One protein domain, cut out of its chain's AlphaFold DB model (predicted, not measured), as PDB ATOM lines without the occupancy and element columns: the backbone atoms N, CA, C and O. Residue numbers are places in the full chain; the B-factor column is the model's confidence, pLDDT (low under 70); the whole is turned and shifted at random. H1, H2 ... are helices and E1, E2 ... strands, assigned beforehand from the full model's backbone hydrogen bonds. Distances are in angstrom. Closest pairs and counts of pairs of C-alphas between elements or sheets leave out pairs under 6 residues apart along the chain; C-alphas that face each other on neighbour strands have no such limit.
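What this domain is: This is residues 4 to 45 and 75 to 136 of the 723 residues of an uncharacterized protein of Methanobacterium sp. BAmetb5 (UniProt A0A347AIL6). This is a flat model with a small group of helices at each end of its longest axis: the long helix H1 with the short H2 and H6 beside its later residues at one end, and H3, H4 and H5 at the other. The short strand E2 runs between the two groups, near the middle, and residues 21 to 27, of which 21 and 22 belong to H1, stick out free of the rest. The printed part has 104 residues with six named helices and two named strands, in the order H1, H2, E1, H3, H4, E2, H5, H6; the class is mostly helix, and the two strands do not pair. It is only just compact, close to loose, with a radius of gyration of the C-alphas of 15.3 A and spans of 47 by 35 by 19 A.

How they stand to each other: Begin with H1, residues 4 to 22, and look at its residues 16 to 20, which only just touch H2, residues 30 to 33, with 3 pairs of C-alphas within 8 A; the closest are those of Ile 16 and Phe 33, 7.3 A apart. With residues 13 to 17, H1 only just touches H6, residues 132 to 136, also with 3 pairs; the closest C-alphas, those of Ala 17 and Asn 135, are 6.8 A apart. H2 and H6 touch, with the closest C-alphas, those of Ile 30 and Tyr 136, 6.3 A apart. Go on to E1, residues 43 to 45, and E2, residues 99 to 102: they are near each other, with 7 pairs of C-alphas within 10 A, and each pairs with no named strand. H3, residues 76 to 83, and H4, residues 87 to 95, only just touch, with 3 pairs; the closest C-alphas, those of Glu 76 and Val 87, are 7.7 A apart. They run the same way at a steep tilt of 50 degrees. H4 touches H5, residues 119 to 122, where the C-alphas of Ile 91 and Leu 121 come closest at 7.2 A. H1 and H5 are apart. In H1, H3, H4 and H6 every O i to N i+4 pair is within hydrogen-bond range; H2 and H5 are too short for such a pair.

Where its parts are: Find C-alpha 4 at (-13.461, -53.862, -31.788); from there H1 runs 26.4 A to C-alpha 22. After the cut, H3 covers 10.3 A, H4 12.5 A and E2 9.7 A. H6 ends at C-alpha 136, at (-30.653, -41.356, -20.053).

The domain as a whole: The C-alphas farthest apart, those of Asn 25 and Lys 77, are 47.9 A apart. Residues 46 to 74 are not printed, and C-alphas 45 and 75 are 22.8 A apart across the cut. The link from E2 to H5, residues 103 to 118, is long. The mean pLDDT of the printed part is 79.7; residues 17 to 28, 41 to 42, 129 to 130 and 134 are under 70.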
ATOM      1  N   GLU A   4     -14.186 -53.997 -33.052       74.12
ATOM      2  CA  GLU A   4     -13.461 -53.862 -31.788       74.12
ATOM      3  C   GLU A   4     -13.611 -52.441 -31.236       74.12
ATOM      4  O   GLU A   4     -14.072 -52.276 -30.108       74.12
ATOM      5  N   THR A   5     -13.402 -51.425 -32.081       71.44
ATOM      6  CA  THR A   5     -13.602 -50.006 -31.742       71.44
ATOM      7  C   THR A   5     -15.044 -49.708 -31.306       71.44
ATOM      8  O   THR A   5     -15.274 -48.966 -30.349       71.44
ATOM      9  N   LEU A   6     -16.038 -50.299 -31.984       71.19
ATOM     10  CA  LEU A   6     -17.454 -50.148 -31.617       71.19
ATOM     11  C   LEU A   6     -17.751 -50.764 -30.245       71.19
ATOM     12  O   LEU A   6     -18.417 -50.138 -29.422       71.19
ATOM     13  N   ASN A   7     -17.224 -51.962 -29.980       74.38
ATOM     14  CA  ASN A   7     -17.413 -52.644 -28.703       74.38
ATOM     15  C   ASN A   7     -16.761 -51.883 -27.540       74.38
ATOM     16  O   ASN A   7     -17.354 -51.800 -26.466       74.38
ATOM     17  N   GLU A   8     -15.571 -51.310 -27.740       75.25
ATOM     18  CA  GLU A   8     -14.915 -50.457 -26.740       75.25
ATOM     19  C   GLU A   8     -15.747 -49.205 -26.434       75.25
ATOM     20  O   GLU A   8     -15.939 -48.847 -25.270       75.25
ATOM     21  N   PHE A   9     -16.301 -48.565 -27.466       71.56
ATOM     22  CA  PHE A   9     -17.130 -47.375 -27.296       71.56
ATOM     23  C   PHE A   9     -18.472 -47.687 -26.614       71.56
ATOM     24  O   PHE A   9     -18.926 -46.937 -25.747       71.56
ATOM     25  N   ASP A  10     -19.103 -48.814 -26.948       76.31
ATOM     26  CA  ASP A  10     -20.316 -49.287 -26.274       76.31
ATOM     27  C   ASP A  10     -20.057 -49.668 -24.812       76.31
ATOM     28  O   ASP A  10     -20.877 -49.356 -23.940       76.31
ATOM     29  N   ALA A  11     -18.908 -50.285 -24.523       75.19
ATOM     30  CA  ALA A  11     -18.479 -50.574 -23.159       75.19
ATOM     31  C   ALA A  11     -18.294 -49.281 -22.355       75.19
ATOM     32  O   ALA A  11     -18.832 -49.181 -21.254       75.19
ATOM     33  N   LEU A  12     -17.644 -48.264 -22.931       73.94
ATOM     34  CA  LEU A  12     -17.478 -46.948 -22.309       73.94
ATOM     35  C   LEU A  12     -18.826 -46.262 -22.038       73.94
ATOM     36  O   LEU A  12     -19.053 -45.755 -20.943       73.94
ATOM     37  N   ASN A  13     -19.754 -46.265 -23.000       71.00
ATOM     38  CA  ASN A  13     -21.087 -45.680 -22.806       71.00
ATOM     39  C   ASN A  13     -21.881 -46.407 -21.714       71.00
ATOM     40  O   ASN A  13     -22.596 -45.777 -20.930       71.00
ATOM     41  N   THR A  14     -21.746 -47.731 -21.652       71.75
ATOM     42  CA  THR A  14     -22.356 -48.554 -20.604       71.75
ATOM     43  C   THR A  14     -21.725 -48.258 -19.246       71.75
ATOM     44  O   THR A  14     -22.444 -48.121 -18.261       71.75
ATOM     45  N   GLU A  15     -20.403 -48.101 -19.181       71.62
ATOM     46  CA  GLU A  15     -19.676 -47.739 -17.963       71.62
ATOM     47  C   GLU A  15     -20.069 -46.345 -17.462       71.62
ATOM     48  O   GLU A  15     -20.341 -46.197 -16.274       71.62
ATOM     49  N   ILE A  16     -20.202 -45.353 -18.350       70.25
ATOM     50  CA  ILE A  16     -20.727 -44.020 -18.012       70.25
ATOM     51  C   ILE A  16     -22.132 -44.150 -17.417       70.25
ATOM     52  O   ILE A  16     -22.384 -43.654 -16.323       70.25
ATOM     53  N   ALA A  17     -23.040 -44.875 -18.078       68.75
ATOM     54  CA  ALA A  17     -24.407 -45.061 -17.593       68.75
ATOM     55  C   ALA A  17     -24.464 -45.779 -16.227       68.75
ATOM     56  O   ALA A  17     -25.231 -45.391 -15.343       68.75
ATOM     57  N   VAL A  18     -23.637 -46.812 -16.029       69.25
ATOM     58  CA  VAL A  18     -23.536 -47.566 -14.770       69.25
ATOM     59  C   VAL A  18     -22.893 -46.726 -13.666       69.25
ATOM     60  O   VAL A  18     -23.389 -46.731 -12.541       69.25
ATOM     61  N   GLY A  19     -21.832 -45.981 -13.972       67.62
ATOM     62  CA  GLY A  19     -21.126 -45.103 -13.040       67.62
ATOM     63  C   GLY A  19     -21.964 -43.902 -12.611       67.62
ATOM     64  O   GLY A  19     -21.929 -43.522 -11.440       67.62
ATOM     65  N   ILE A  20     -22.780 -43.364 -13.525       69.06
ATOM     66  CA  ILE A  20     -23.862 -42.434 -13.206       69.06
ATOM     67  C   ILE A  20     -24.800 -43.151 -12.233       69.06
ATOM     68  O   ILE A  20     -24.819 -42.775 -11.075       69.06
ATOM     69  N   ARG A  21     -25.451 -44.265 -12.595       65.94
ATOM     70  CA  ARG A  21     -26.408 -44.992 -11.725       65.94
ATOM     71  C   ARG A  21     -25.888 -45.333 -10.316       65.94
ATOM     72  O   ARG A  21     -26.660 -45.315  -9.361       65.94
ATOM     73  N   GLN A  22     -24.609 -45.676 -10.176       64.12
ATOM     74  CA  GLN A  22     -24.003 -46.113  -8.912       64.12
ATOM     75  C   GLN A  22     -23.686 -44.966  -7.933       64.12
ATOM     76  O   GLN A  22     -23.509 -45.233  -6.746       64.12
ATOM     77  N   ASN A  23     -23.653 -43.706  -8.383       57.09
ATOM     78  CA  ASN A  23     -23.222 -42.551  -7.578       57.09
ATOM     79  C   ASN A  23     -24.365 -41.624  -7.095       57.09
ATOM     80  O   ASN A  23     -24.112 -40.469  -6.742       57.09
ATOM     81  N   TYR A  24     -25.629 -42.067  -7.074       57.19
ATOM     82  CA  TYR A  24     -26.753 -41.118  -7.010       57.19
ATOM     83  C   TYR A  24     -27.231 -40.679  -5.619       57.19
ATOM     84  O   TYR A  24     -27.859 -41.435  -4.887       57.19
ATOM     85  N   ASN A  25     -27.009 -39.384  -5.347       54.00
ATOM     86  CA  ASN A  25     -27.720 -38.524  -4.386       54.00
ATOM     87  C   ASN A  25     -28.114 -37.152  -5.012       54.00
ATOM     88  O   ASN A  25     -28.494 -36.232  -4.290       54.00
ATOM     89  N   LYS A  26     -27.986 -36.981  -6.340       58.00
ATOM     90  CA  LYS A  26     -28.322 -35.753  -7.101       58.00
ATOM     91  C   LYS A  26     -29.414 -36.038  -8.142       58.00
ATOM     92  O   LYS A  26     -29.761 -37.189  -8.345       58.00
ATOM     93  N   GLU A  27     -29.968 -35.011  -8.779       63.22
ATOM     94  CA  GLU A  27     -30.860 -35.166  -9.941       63.22
ATOM     95  C   GLU A  27     -30.050 -35.399 -11.230       63.22
ATOM     96  O   GLU A  27     -28.986 -34.803 -11.384       63.22
ATOM     97  N   LEU A  28     -30.540 -36.283 -12.113       69.94
ATOM     98  CA  LEU A  28     -29.920 -36.654 -13.399       69.94
ATOM     99  C   LEU A  28     -30.055 -35.522 -14.424       69.94
ATOM    100  O   LEU A  28     -31.170 -35.058 -14.657       69.94
ATOM    101  N   ASP A  29     -28.960 -35.149 -15.092       73.19
ATOM    102  CA  ASP A  29     -28.971 -34.257 -16.258       73.19
ATOM    103  C   ASP A  29     -28.525 -35.011 -17.521       73.19
ATOM    104  O   ASP A  29     -27.610 -35.832 -17.486       73.19
ATOM    105  N   ILE A  30     -29.148 -34.733 -18.670       78.50
ATOM    106  CA  ILE A  30     -28.745 -35.323 -19.952       78.50
ATOM    107  C   ILE A  30     -27.319 -34.916 -20.341       78.50
ATOM    108  O   ILE A  30     -26.619 -35.686 -20.995       78.50
ATOM    109  N   LEU A  31     -26.848 -33.750 -19.890       81.50
ATOM    110  CA  LEU A  31     -25.469 -33.305 -20.098       81.50
ATOM    111  C   LEU A  31     -24.442 -34.212 -19.412       81.50
ATOM    112  O   LEU A  31     -23.320 -34.325 -19.907       81.50
ATOM    113  N   ASP A  32     -24.827 -34.929 -18.350       78.75
ATOM    114  CA  ASP A  32     -23.958 -35.921 -17.704       78.75
ATOM    115  C   ASP A  32     -23.611 -37.078 -18.659       78.75
ATOM    116  O   ASP A  32     -22.593 -37.749 -18.493       78.75
ATOM    117  N   PHE A  33     -24.429 -37.288 -19.698       79.31
ATOM    118  CA  PHE A  33     -24.213 -38.280 -20.751       79.31
ATOM    119  C   PHE A  33     -23.445 -37.717 -21.948       79.31
ATOM    120  O   PHE A  33     -23.095 -38.483 -22.843       79.31
ATOM    121  N   TYR A  34     -23.153 -36.416 -21.986       83.06
ATOM    122  CA  TYR A  34     -22.391 -35.764 -23.055       83.06
ATOM    123  C   TYR A  34     -21.229 -34.897 -22.523       83.06
ATOM    124  O   TYR A  34     -21.044 -33.763 -22.983       83.06
ATOM    125  N   PRO A  35     -20.402 -35.397 -21.581       80.81
ATOM    126  CA  PRO A  35     -19.345 -34.600 -20.956       80.81
ATOM    127  C   PRO A  35     -18.265 -34.152 -21.952       80.81
ATOM    128  O   PRO A  35     -17.582 -33.151 -21.737       80.81
ATOM    129  N   GLU A  36     -18.098 -34.872 -23.062       82.81
ATOM    130  CA  GLU A  36     -17.102 -34.559 -24.080       82.81
ATOM    131  C   GLU A  36     -17.464 -33.355 -24.955       82.81
ATOM    132  O   GLU A  36     -16.571 -32.811 -25.605       82.81
ATOM    133  N   LEU A  37     -18.739 -32.948 -24.996       86.06
ATOM    134  CA  LEU A  37     -19.179 -31.832 -25.836       86.06
ATOM    135  C   LEU A  37     -18.764 -30.471 -25.266       86.06
ATOM    136  O   LEU A  37     -18.698 -29.511 -26.026       86.06
ATOM    137  N   LYS A  38     -18.461 -30.394 -23.958       84.06
ATOM    138  CA  LYS A  38     -18.017 -29.170 -23.261       84.06
ATOM    139  C   LYS A  38     -18.885 -27.946 -23.602       84.06
ATOM    140  O   LYS A  38     -18.365 -26.875 -23.901       84.06
ATOM    141  N   LEU A  39     -20.205 -28.135 -23.602       84.00
ATOM    142  CA  LEU A  39     -21.161 -27.098 -23.982       84.00
ATOM    143  C   LEU A  39     -21.166 -25.969 -22.950       84.00
ATOM    144  O   LEU A  39     -21.373 -26.205 -21.759       84.00
ATOM    145  N   GLU A  40     -20.980 -24.743 -23.426       76.06
ATOM    146  CA  GLU A  40     -21.111 -23.527 -22.630       76.06
ATOM    147  C   GLU A  40     -22.343 -22.752 -23.121       76.06
ATOM    148  O   GLU A  40     -22.442 -22.478 -24.320       76.06
ATOM    149  N   PRO A  41     -23.307 -22.413 -22.241       68.38
ATOM    150  CA  PRO A  41     -24.393 -21.499 -22.588       68.38
ATOM    151  C   PRO A  41     -23.853 -20.174 -23.170       68.38
ATOM    152  O   PRO A  41     -22.800 -19.721 -22.718       68.38
ATOM    153  N   PRO A  42     -24.532 -19.574 -24.169       68.50
ATOM    154  CA  PRO A  42     -25.800 -19.975 -24.754       68.50
ATOM    155  C   PRO A  42     -25.549 -20.942 -25.922       68.50
ATOM    156  O   PRO A  42     -24.790 -20.659 -26.855       68.50
ATOM    157  N   TYR A  43     -26.231 -22.081 -25.899       77.31
ATOM    158  CA  TYR A  43     -26.216 -23.028 -27.005       77.31
ATOM    159  C   TYR A  43     -27.635 -23.477 -27.332       77.31
ATOM    160  O   TYR A  43     -28.528 -23.475 -26.478       77.31
ATOM    161  N   THR A  44     -27.816 -23.861 -28.588       78.75
ATOM    162  CA  THR A  44     -29.065 -24.408 -29.113       78.75
ATOM    163  C   THR A  44     -28.783 -25.660 -29.923       78.75
ATOM    164  O   THR A  44     -27.679 -25.833 -30.442       78.75
ATOM    165  N   GLY A  45     -29.791 -26.512 -30.068       81.00
ATOM    166  CA  GLY A  45     -29.796 -27.567 -31.078       81.00
ATOM    167  C   GLY A  45     -30.368 -27.071 -32.400       81.00
ATOM    168  O   GLY A  45     -31.323 -26.290 -32.415       81.00
ATOM    169  N   ASP A  75     -25.596 -39.504 -49.467       90.00
ATOM    170  CA  ASP A  75     -24.383 -38.980 -50.088       90.00
ATOM    171  C   ASP A  75     -24.049 -37.554 -49.612       90.00
ATOM    172  O   ASP A  75     -24.878 -36.852 -49.021       90.00
ATOM    173  N   GLU A  76     -22.824 -37.110 -49.910       90.81
ATOM    174  CA  GLU A  76     -22.310 -35.787 -49.534       90.81
ATOM    175  C   GLU A  76     -23.121 -34.632 -50.138       90.81
ATOM    176  O   GLU A  76     -23.289 -33.587 -49.515       90.81
ATOM    177  N   LYS A  77     -23.696 -34.814 -51.333       87.94
ATOM    178  CA  LYS A  77     -24.546 -33.789 -51.956       87.94
ATOM    179  C   LYS A  77     -25.824 -33.574 -51.146       87.94
ATOM    180  O   LYS A  77     -26.208 -32.436 -50.881       87.94
ATOM    181  N   SER A  78     -26.477 -34.661 -50.751       84.12
ATOM    182  CA  SER A  78     -27.663 -34.637 -49.896       84.12
ATOM    183  C   SER A  78     -27.328 -34.029 -48.535       84.12
ATOM    184  O   SER A  78     -28.096 -33.215 -48.027       84.12
ATOM    185  N   PHE A  79     -26.151 -34.355 -47.991       88.44
ATOM    186  CA  PHE A  79     -25.616 -33.741 -46.779       88.44
ATOM    187  C   PHE A  79     -25.457 -32.224 -46.914       88.44
ATOM    188  O   PHE A  79     -26.038 -31.475 -46.126       88.44
ATOM    189  N   LYS A  80     -24.770 -31.759 -47.963       86.88
ATOM    190  CA  LYS A  80     -24.547 -30.331 -48.210       86.88
ATOM    191  C   LYS A  80     -25.847 -29.565 -48.427       86.88
ATOM    192  O   LYS A  80     -25.983 -28.451 -47.938       86.88
ATOM    193  N   ASN A  81     -26.833 -30.164 -49.088       80.44
ATOM    194  CA  ASN A  81     -28.157 -29.556 -49.230       80.44
ATOM    195  C   ASN A  81     -28.890 -29.445 -47.882       80.44
ATOM    196  O   ASN A  81     -29.519 -28.428 -47.586       80.44
ATOM    197  N   HIS A  82     -28.798 -30.483 -47.049       80.81
ATOM    198  CA  HIS A  82     -29.487 -30.524 -45.765       80.81
ATOM    199  C   HIS A  82     -28.896 -29.540 -44.750       80.81
ATOM    200  O   HIS A  82     -29.650 -28.790 -44.136       80.81
ATOM    201  N   TYR A  83     -27.570 -29.488 -44.613       82.25
ATOM    202  CA  TYR A  83     -26.894 -28.630 -43.631       82.25
ATOM    203  C   TYR A  83     -26.424 -27.290 -44.188       82.25
ATOM    204  O   TYR A  83     -26.057 -26.403 -43.427       82.25
ATOM    205  N   GLY A  84     -26.401 -27.124 -45.510       82.44
ATOM    206  CA  GLY A  84     -25.776 -25.972 -46.155       82.44
ATOM    207  C   GLY A  84     -24.246 -25.961 -46.050       82.44
ATOM    208  O   GLY A  84     -23.650 -24.978 -46.493       82.44
ATOM    209  N   LEU A  85     -23.659 -27.035 -45.503       86.75
ATOM    210  CA  LEU A  85     -22.251 -27.250 -45.168       86.75
ATOM    211  C   LEU A  85     -21.837 -28.658 -45.612       86.75
ATOM    212  O   LEU A  85     -22.637 -29.590 -45.500       86.75
ATOM    213  N   ASP A  86     -20.610 -28.837 -46.085       92.00
ATOM    214  CA  ASP A  86     -20.010 -30.161 -46.250       92.00
ATOM    215  C   ASP A  86     -19.335 -30.670 -44.964       92.00
ATOM    216  O   ASP A  86     -19.291 -30.002 -43.927       92.00
ATOM    217  N   VAL A  87     -18.867 -31.920 -44.996       93.06
ATOM    218  CA  VAL A  87     -18.307 -32.599 -43.816       93.06
ATOM    219  C   VAL A  87     -17.004 -31.945 -43.360       93.06
ATOM    220  O   VAL A  87     -16.737 -31.884 -42.157       93.06
ATOM    221  N   ALA A  88     -16.194 -31.446 -44.296       91.88
ATOM    222  CA  ALA A  88     -14.929 -30.796 -43.979       91.88
ATOM    223  C   ALA A  88     -15.166 -29.449 -43.282       91.88
ATOM    224  O   ALA A  88     -14.551 -29.191 -42.245       91.88
ATOM    225  N   GLU A  89     -16.104 -28.648 -43.795       92.00
ATOM    226  CA  GLU A  89     -16.559 -27.395 -43.179       92.00
ATOM    227  C   GLU A  89     -17.090 -27.640 -41.755       92.00
ATOM    228  O   GLU A  89     -16.703 -26.952 -40.809       92.00
ATOM    229  N   LEU A  90     -17.914 -28.676 -41.565       91.44
ATOM    230  CA  LEU A  90     -18.471 -29.027 -40.256       91.44
ATOM    231  C   LEU A  90     -17.385 -29.405 -39.230       91.44
ATOM    232  O   LEU A  90     -17.450 -29.021 -38.061       91.44
ATOM    233  N   ILE A  91     -16.369 -30.155 -39.669       92.44
ATOM    234  CA  ILE A  91     -15.217 -30.544 -38.845       92.44
ATOM    235  C   ILE A  91     -14.372 -29.326 -38.460       92.44
ATOM    236  O   ILE A  91     -13.892 -29.253 -37.325       92.44
ATOM    237  N   ASP A  92     -14.167 -28.385 -39.380       91.88
ATOM    238  CA  ASP A  92     -13.431 -27.151 -39.098       91.88
ATOM    239  C   ASP A  92     -14.156 -26.300 -38.045       91.88
ATOM    240  O   ASP A  92     -13.557 -25.879 -37.052       91.88
ATOM    241  N   LEU A  93     -15.474 -26.148 -38.188       90.75
ATOM    242  CA  LEU A  93     -16.312 -25.443 -37.218       90.75
ATOM    243  C   LEU A  93     -16.305 -26.112 -35.835       90.75
ATOM    244  O   LEU A  93     -16.314 -25.415 -34.816       90.75
ATOM    245  N   GLU A  94     -16.252 -27.446 -35.778       91.12
ATOM    246  CA  GLU A  94     -16.133 -28.181 -34.514       91.12
ATOM    247  C   GLU A  94     -14.796 -27.866 -33.829       91.12
ATOM    248  O   GLU A  94     -14.755 -27.591 -32.632       91.12
ATOM    249  N   ARG A  95     -13.689 -27.825 -34.586       89.88
ATOM    250  CA  ARG A  95     -12.361 -27.462 -34.051       89.88
ATOM    251  C   ARG A  95     -12.319 -26.036 -33.509       89.88
ATOM    252  O   ARG A  95     -11.579 -25.769 -32.564       89.88
ATOM    253  N   LYS A  96     -13.117 -25.142 -34.091       87.44
ATOM    254  CA  LYS A  96     -13.295 -23.750 -33.654       87.44
ATOM    255  C   LYS A  96     -14.286 -23.598 -32.488       87.44
ATOM    256  O   LYS A  96     -14.536 -22.475 -32.062       87.44
ATOM    257  N   ASN A  97     -14.846 -24.695 -31.963       87.44
ATOM    258  CA  ASN A  97     -15.902 -24.721 -30.938       87.44
ATOM    259  C   ASN A  97     -17.190 -23.962 -31.328       87.44
ATOM    260  O   ASN A  97     -17.985 -23.592 -30.462       87.44
ATOM    261  N   LYS A  98     -17.412 -23.731 -32.629       86.12
ATOM    262  CA  LYS A  98     -18.629 -23.088 -33.151       86.12
ATOM    263  C   LYS A  98     -19.784 -24.077 -33.275       86.12
ATOM    264  O   LYS A  98     -20.942 -23.704 -33.096       86.12
ATOM    265  N   VAL A  99     -19.474 -25.348 -33.526       91.19
ATOM    266  CA  VAL A  99     -20.456 -26.436 -33.503       91.19
ATOM    267  C   VAL A  99     -20.033 -27.548 -32.556       91.19
ATOM    268  O   VAL A  99     -18.846 -27.823 -32.391       91.19
ATOM    269  N   ALA A 100     -21.017 -28.216 -31.966       91.25
ATOM    270  CA  ALA A 100     -20.836 -29.471 -31.251       91.25
ATOM    271  C   ALA A 100     -21.571 -30.572 -32.018       91.25
ATOM    272  O   ALA A 100     -22.738 -30.410 -32.358       91.25
ATOM    273  N   LEU A 101     -20.896 -31.679 -32.324       90.62
ATOM    274  CA  LEU A 101     -21.454 -32.713 -33.197       90.62
ATOM    275  C   LEU A 101     -21.985 -33.889 -32.390       90.62
ATOM    276  O   LEU A 101     -21.225 -34.548 -31.674       90.62
ATOM    277  N   ARG A 102     -23.266 -34.211 -32.560       87.75
ATOM    278  CA  ARG A 102     -23.878 -35.404 -31.974       87.75
ATOM    279  C   ARG A 102     -24.234 -36.411 -33.061       87.75
ATOM    280  O   ARG A 102     -24.699 -36.051 -34.137       87.75
ATOM    281  N   LEU A 103     -24.026 -37.693 -32.764       86.06
ATOM    282  CA  LEU A 103     -24.417 -38.819 -33.614       86.06
ATOM    283  C   LEU A 103     -25.609 -39.533 -32.965       86.06
ATOM    284  O   LEU A 103     -25.404 -40.419 -32.135       86.06
ATOM    285  N   PRO A 104     -26.853 -39.120 -33.261       78.75
ATOM    286  CA  PRO A 104     -28.019 -39.605 -32.522       78.75
ATOM    287  C   PRO A 104     -28.466 -41.024 -32.920       78.75
ATOM    288  O   PRO A 104     -29.302 -41.611 -32.234       78.75
ATOM    289  N   PHE A 105     -27.940 -41.595 -34.012       78.12
ATOM    290  CA  PHE A 105     -28.362 -42.906 -34.523       78.12
ATOM    291  C   PHE A 105     -27.410 -44.048 -34.149       78.12
ATOM    292  O   PHE A 105     -26.240 -43.843 -33.837       78.12
ATOM    293  N   ASN A 106     -27.919 -45.279 -34.239       79.25
ATOM    294  CA  ASN A 106     -27.119 -46.496 -34.106       79.25
ATOM    295  C   ASN A 106     -26.050 -46.566 -35.216       79.25
ATOM    296  O   ASN A 106     -26.303 -46.136 -36.342       79.25
ATOM    297  N   TYR A 107     -24.886 -47.162 -34.938       82.50
ATOM    298  CA  TYR A 107     -23.818 -47.391 -35.926       82.50
ATOM    299  C   TYR A 107     -24.290 -48.040 -37.242       82.50
ATOM    300  O   TYR A 107     -23.796 -47.697 -38.315       82.50
ATOM    301  N   LYS A 108     -25.295 -48.924 -37.193       83.25
ATOM    302  CA  LYS A 108     -25.941 -49.532 -38.367       83.25
ATOM    303  C   LYS A 108     -26.657 -48.521 -39.250       83.25
ATOM    304  O   LYS A 108     -27.039 -48.867 -40.351       83.25
ATOM    305  N   ASN A 109     -26.884 -47.293 -38.819       82.88
ATOM    306  CA  ASN A 109     -27.460 -46.273 -39.685       82.88
ATOM    307  C   ASN A 109     -26.372 -45.556 -40.492       82.88
ATOM    308  O   ASN A 109     -26.678 -45.026 -41.548       82.88
ATOM    309  N   TYR A 110     -25.117 -45.594 -40.040       86.06
ATOM    310  CA  TYR A 110     -23.973 -44.941 -40.684       86.06
ATOM    311  C   TYR A 110     -23.179 -45.874 -41.616       86.06
ATOM    312  O   TYR A 110     -22.149 -45.478 -42.148       86.06
ATOM    313  N   HIS A 111     -23.632 -47.117 -41.811       81.12
ATOM    314  CA  HIS A 111     -23.007 -48.060 -42.744       81.12
ATOM    315  C   HIS A 111     -23.460 -47.833 -44.197       81.12
ATOM    316  O   HIS A 111     -24.581 -47.385 -44.433       81.12
ATOM    317  N   ASN A 112     -22.625 -48.239 -45.161       80.75
ATOM    318  CA  ASN A 112     -22.931 -48.234 -46.601       80.75
ATOM    319  C   ASN A 112     -23.351 -46.862 -47.160       80.75
ATOM    320  O   ASN A 112     -24.154 -46.788 -48.093       80.75
ATOM    321  N   LEU A 113     -22.827 -45.778 -46.588       86.62
ATOM    322  CA  LEU A 113     -23.009 -44.445 -47.149       86.62
ATOM    323  C   LEU A 113     -22.158 -44.306 -48.409       86.62
ATOM    324  O   LEU A 113     -21.083 -44.893 -48.518       86.62
ATOM    325  N   LYS A 114     -22.654 -43.558 -49.393       87.81
ATOM    326  CA  LYS A 114     -21.963 -43.444 -50.673       87.81
ATOM    327  C   LYS A 114     -20.621 -42.732 -50.493       87.81
ATOM    328  O   LYS A 114     -20.559 -41.693 -49.840       87.81
ATOM    329  N   ASP A 115     -19.579 -43.286 -51.108       85.56
ATOM    330  CA  ASP A 115     -18.217 -42.738 -51.111       85.56
ATOM    331  C   ASP A 115     -17.618 -42.550 -49.701       85.56
ATOM    332  O   ASP A 115     -16.668 -41.790 -49.534       85.56
ATOM    333  N   ASP A 116     -18.185 -43.227 -48.691       87.81
ATOM    334  CA  ASP A 116     -17.761 -43.179 -47.287       87.81
ATOM    335  C   ASP A 116     -17.584 -41.738 -46.754       87.81
ATOM    336  O   ASP A 116     -16.733 -41.448 -45.916       87.81
ATOM    337  N   TYR A 117     -18.407 -40.798 -47.237       93.00
ATOM    338  CA  TYR A 117     -18.183 -39.357 -47.051       93.00
ATOM    339  C   TYR A 117     -18.192 -38.883 -45.579       93.00
ATOM    340  O   TYR A 117     -17.636 -37.831 -45.265       93.00
ATOM    341  N   LEU A 118     -18.798 -39.650 -44.661       92.75
ATOM    342  CA  LEU A 118     -18.776 -39.371 -43.217       92.75
ATOM    343  C   LEU A 118     -17.558 -39.962 -42.485       92.75
ATOM    344  O   LEU A 118     -17.361 -39.635 -41.315       92.75
ATOM    345  N   ASP A 119     -16.714 -40.777 -43.121       90.25
ATOM    346  CA  ASP A 119     -15.542 -41.398 -42.485       90.25
ATOM    347  C   ASP A 119     -14.600 -40.412 -41.768       90.25
ATOM    348  O   ASP A 119     -14.142 -40.730 -40.660       90.25
ATOM    349  N   PRO A 120     -14.335 -39.192 -42.288       91.19
ATOM    350  CA  PRO A 120     -13.540 -38.192 -41.572       91.19
ATOM    351  C   PRO A 120     -14.112 -37.812 -40.197       91.19
ATOM    352  O   PRO A 120     -13.367 -37.437 -39.291       91.19
ATOM    353  N   LEU A 121     -15.432 -37.914 -40.033       89.38
ATOM    354  CA  LEU A 121     -16.136 -37.649 -38.783       89.38
ATOM    355  C   LEU A 121     -16.217 -38.918 -37.925       89.38
ATOM    356  O   LEU A 121     -15.848 -38.894 -36.749       89.38
ATOM    357  N   LEU A 122     -16.632 -40.036 -38.524       87.62
ATOM    358  CA  LEU A 122     -16.843 -41.314 -37.837       87.62
ATOM    359  C   LEU A 122     -15.546 -41.905 -37.263       87.62
ATOM    360  O   LEU A 122     -15.580 -42.576 -36.235       87.62
ATOM    361  N   SER A 123     -14.397 -41.626 -37.883       85.12
ATOM    362  CA  SER A 123     -13.074 -42.018 -37.370       85.12
ATOM    363  C   SER A 123     -12.652 -41.265 -36.103       85.12
ATOM    364  O   SER A 123     -11.837 -41.769 -35.334       85.12
ATOM    365  N   ARG A 124     -13.199 -40.064 -35.868       82.88
ATOM    366  CA  ARG A 124     -12.895 -39.229 -34.692       82.88
ATOM    367  C   ARG A 124     -13.867 -39.477 -33.544       82.88
ATOM    368  O   ARG A 124     -13.472 -39.412 -32.383       82.88
ATOM    369  N   ARG A 125     -15.137 -39.715 -33.873       79.00
ATOM    370  CA  ARG A 125     -16.225 -39.952 -32.921       79.00
ATOM    371  C   ARG A 125     -17.096 -41.088 -33.474       79.00
ATOM    372  O   ARG A 125     -17.980 -40.814 -34.280       79.00
ATOM    373  N   PRO A 126     -16.838 -42.353 -33.105       80.44
ATOM    374  CA  PRO A 126     -17.641 -43.462 -33.597       80.44
ATOM    375  C   PRO A 126     -19.064 -43.411 -33.005       80.44
ATOM    376  O   PRO A 126     -19.237 -43.018 -31.849       80.44
ATOM    377  N   PRO A 127     -20.102 -43.788 -33.773       80.06
ATOM    378  CA  PRO A 127     -21.457 -43.943 -33.259       80.06
ATOM    379  C   PRO A 127     -21.554 -45.198 -32.379       80.06
ATOM    380  O   PRO A 127     -20.858 -46.184 -32.612       80.06
ATOM    381  N   SER A 128     -22.447 -45.187 -31.393       72.62
ATOM    382  CA  SER A 128     -22.686 -46.331 -30.503       72.62
ATOM    383  C   SER A 128     -23.804 -47.251 -31.012       72.62
ATOM    384  O   SER A 128     -24.616 -46.876 -31.864       72.62
ATOM    385  N   ALA A 129     -23.889 -48.478 -30.487       69.19
ATOM    386  CA  ALA A 129     -25.033 -49.368 -30.710       69.19
ATOM    387  C   ALA A 129     -26.300 -48.890 -29.998       69.19
ATOM    388  O   ALA A 129     -27.412 -49.196 -30.439       69.19
ATOM    389  N   VAL A 130     -26.151 -48.125 -28.917       65.81
ATOM    390  CA  VAL A 130     -27.260 -47.605 -28.115       65.81
ATOM    391  C   VAL A 130     -27.108 -46.095 -27.984       65.81
ATOM    392  O   VAL A 130     -26.075 -45.624 -27.502       65.81
ATOM    393  N   SER A 131     -28.115 -45.325 -28.416       71.81
ATOM    394  CA  SER A 131     -28.072 -43.864 -28.289       71.81
ATOM    395  C   SER A 131     -28.077 -43.467 -26.813       71.81
ATOM    396  O   SER A 131     -28.772 -44.063 -25.986       71.81
ATOM    397  N   ARG A 132     -27.278 -42.462 -26.448       75.81
ATOM    398  CA  ARG A 132     -27.168 -42.043 -25.045       75.81
ATOM    399  C   ARG A 132     -28.471 -41.449 -24.512       75.81
ATOM    400  O   ARG A 132     -28.804 -41.704 -23.360       75.81
ATOM    401  N   ASP A 133     -29.252 -40.789 -25.367       72.44
ATOM    402  CA  ASP A 133     -30.612 -40.325 -25.061       72.44
ATOM    403  C   ASP A 133     -31.517 -41.459 -24.548       72.44
ATOM    404  O   ASP A 133     -32.301 -41.278 -23.612       72.44
ATOM    405  N   LEU A 134     -31.391 -42.655 -25.134       69.12
ATOM    406  CA  LEU A 134     -32.139 -43.844 -24.731       69.12
ATOM    407  C   LEU A 134     -31.694 -44.323 -23.339       69.12
ATOM    408  O   LEU A 134     -32.537 -44.596 -22.487       69.12
ATOM    409  N   ASN A 135     -30.382 -44.346 -23.077       71.31
ATOM    410  CA  ASN A 135     -29.823 -44.699 -21.765       71.31
ATOM    411  C   ASN A 135     -30.223 -43.706 -20.665       71.31
ATOM    412  O   ASN A 135     -30.621 -44.129 -19.579       71.31
ATOM    413  N   TYR A 136     -30.169 -42.405 -20.952       73.50
ATOM    414  CA  TYR A 136     -30.653 -41.356 -20.053       73.50
ATOM    415  C   TYR A 136     -32.127 -41.576 -19.696       73.50
ATOM    416  O   TYR A 136     -32.502 -41.604 -18.523       73.50
TER     417      TYR A 136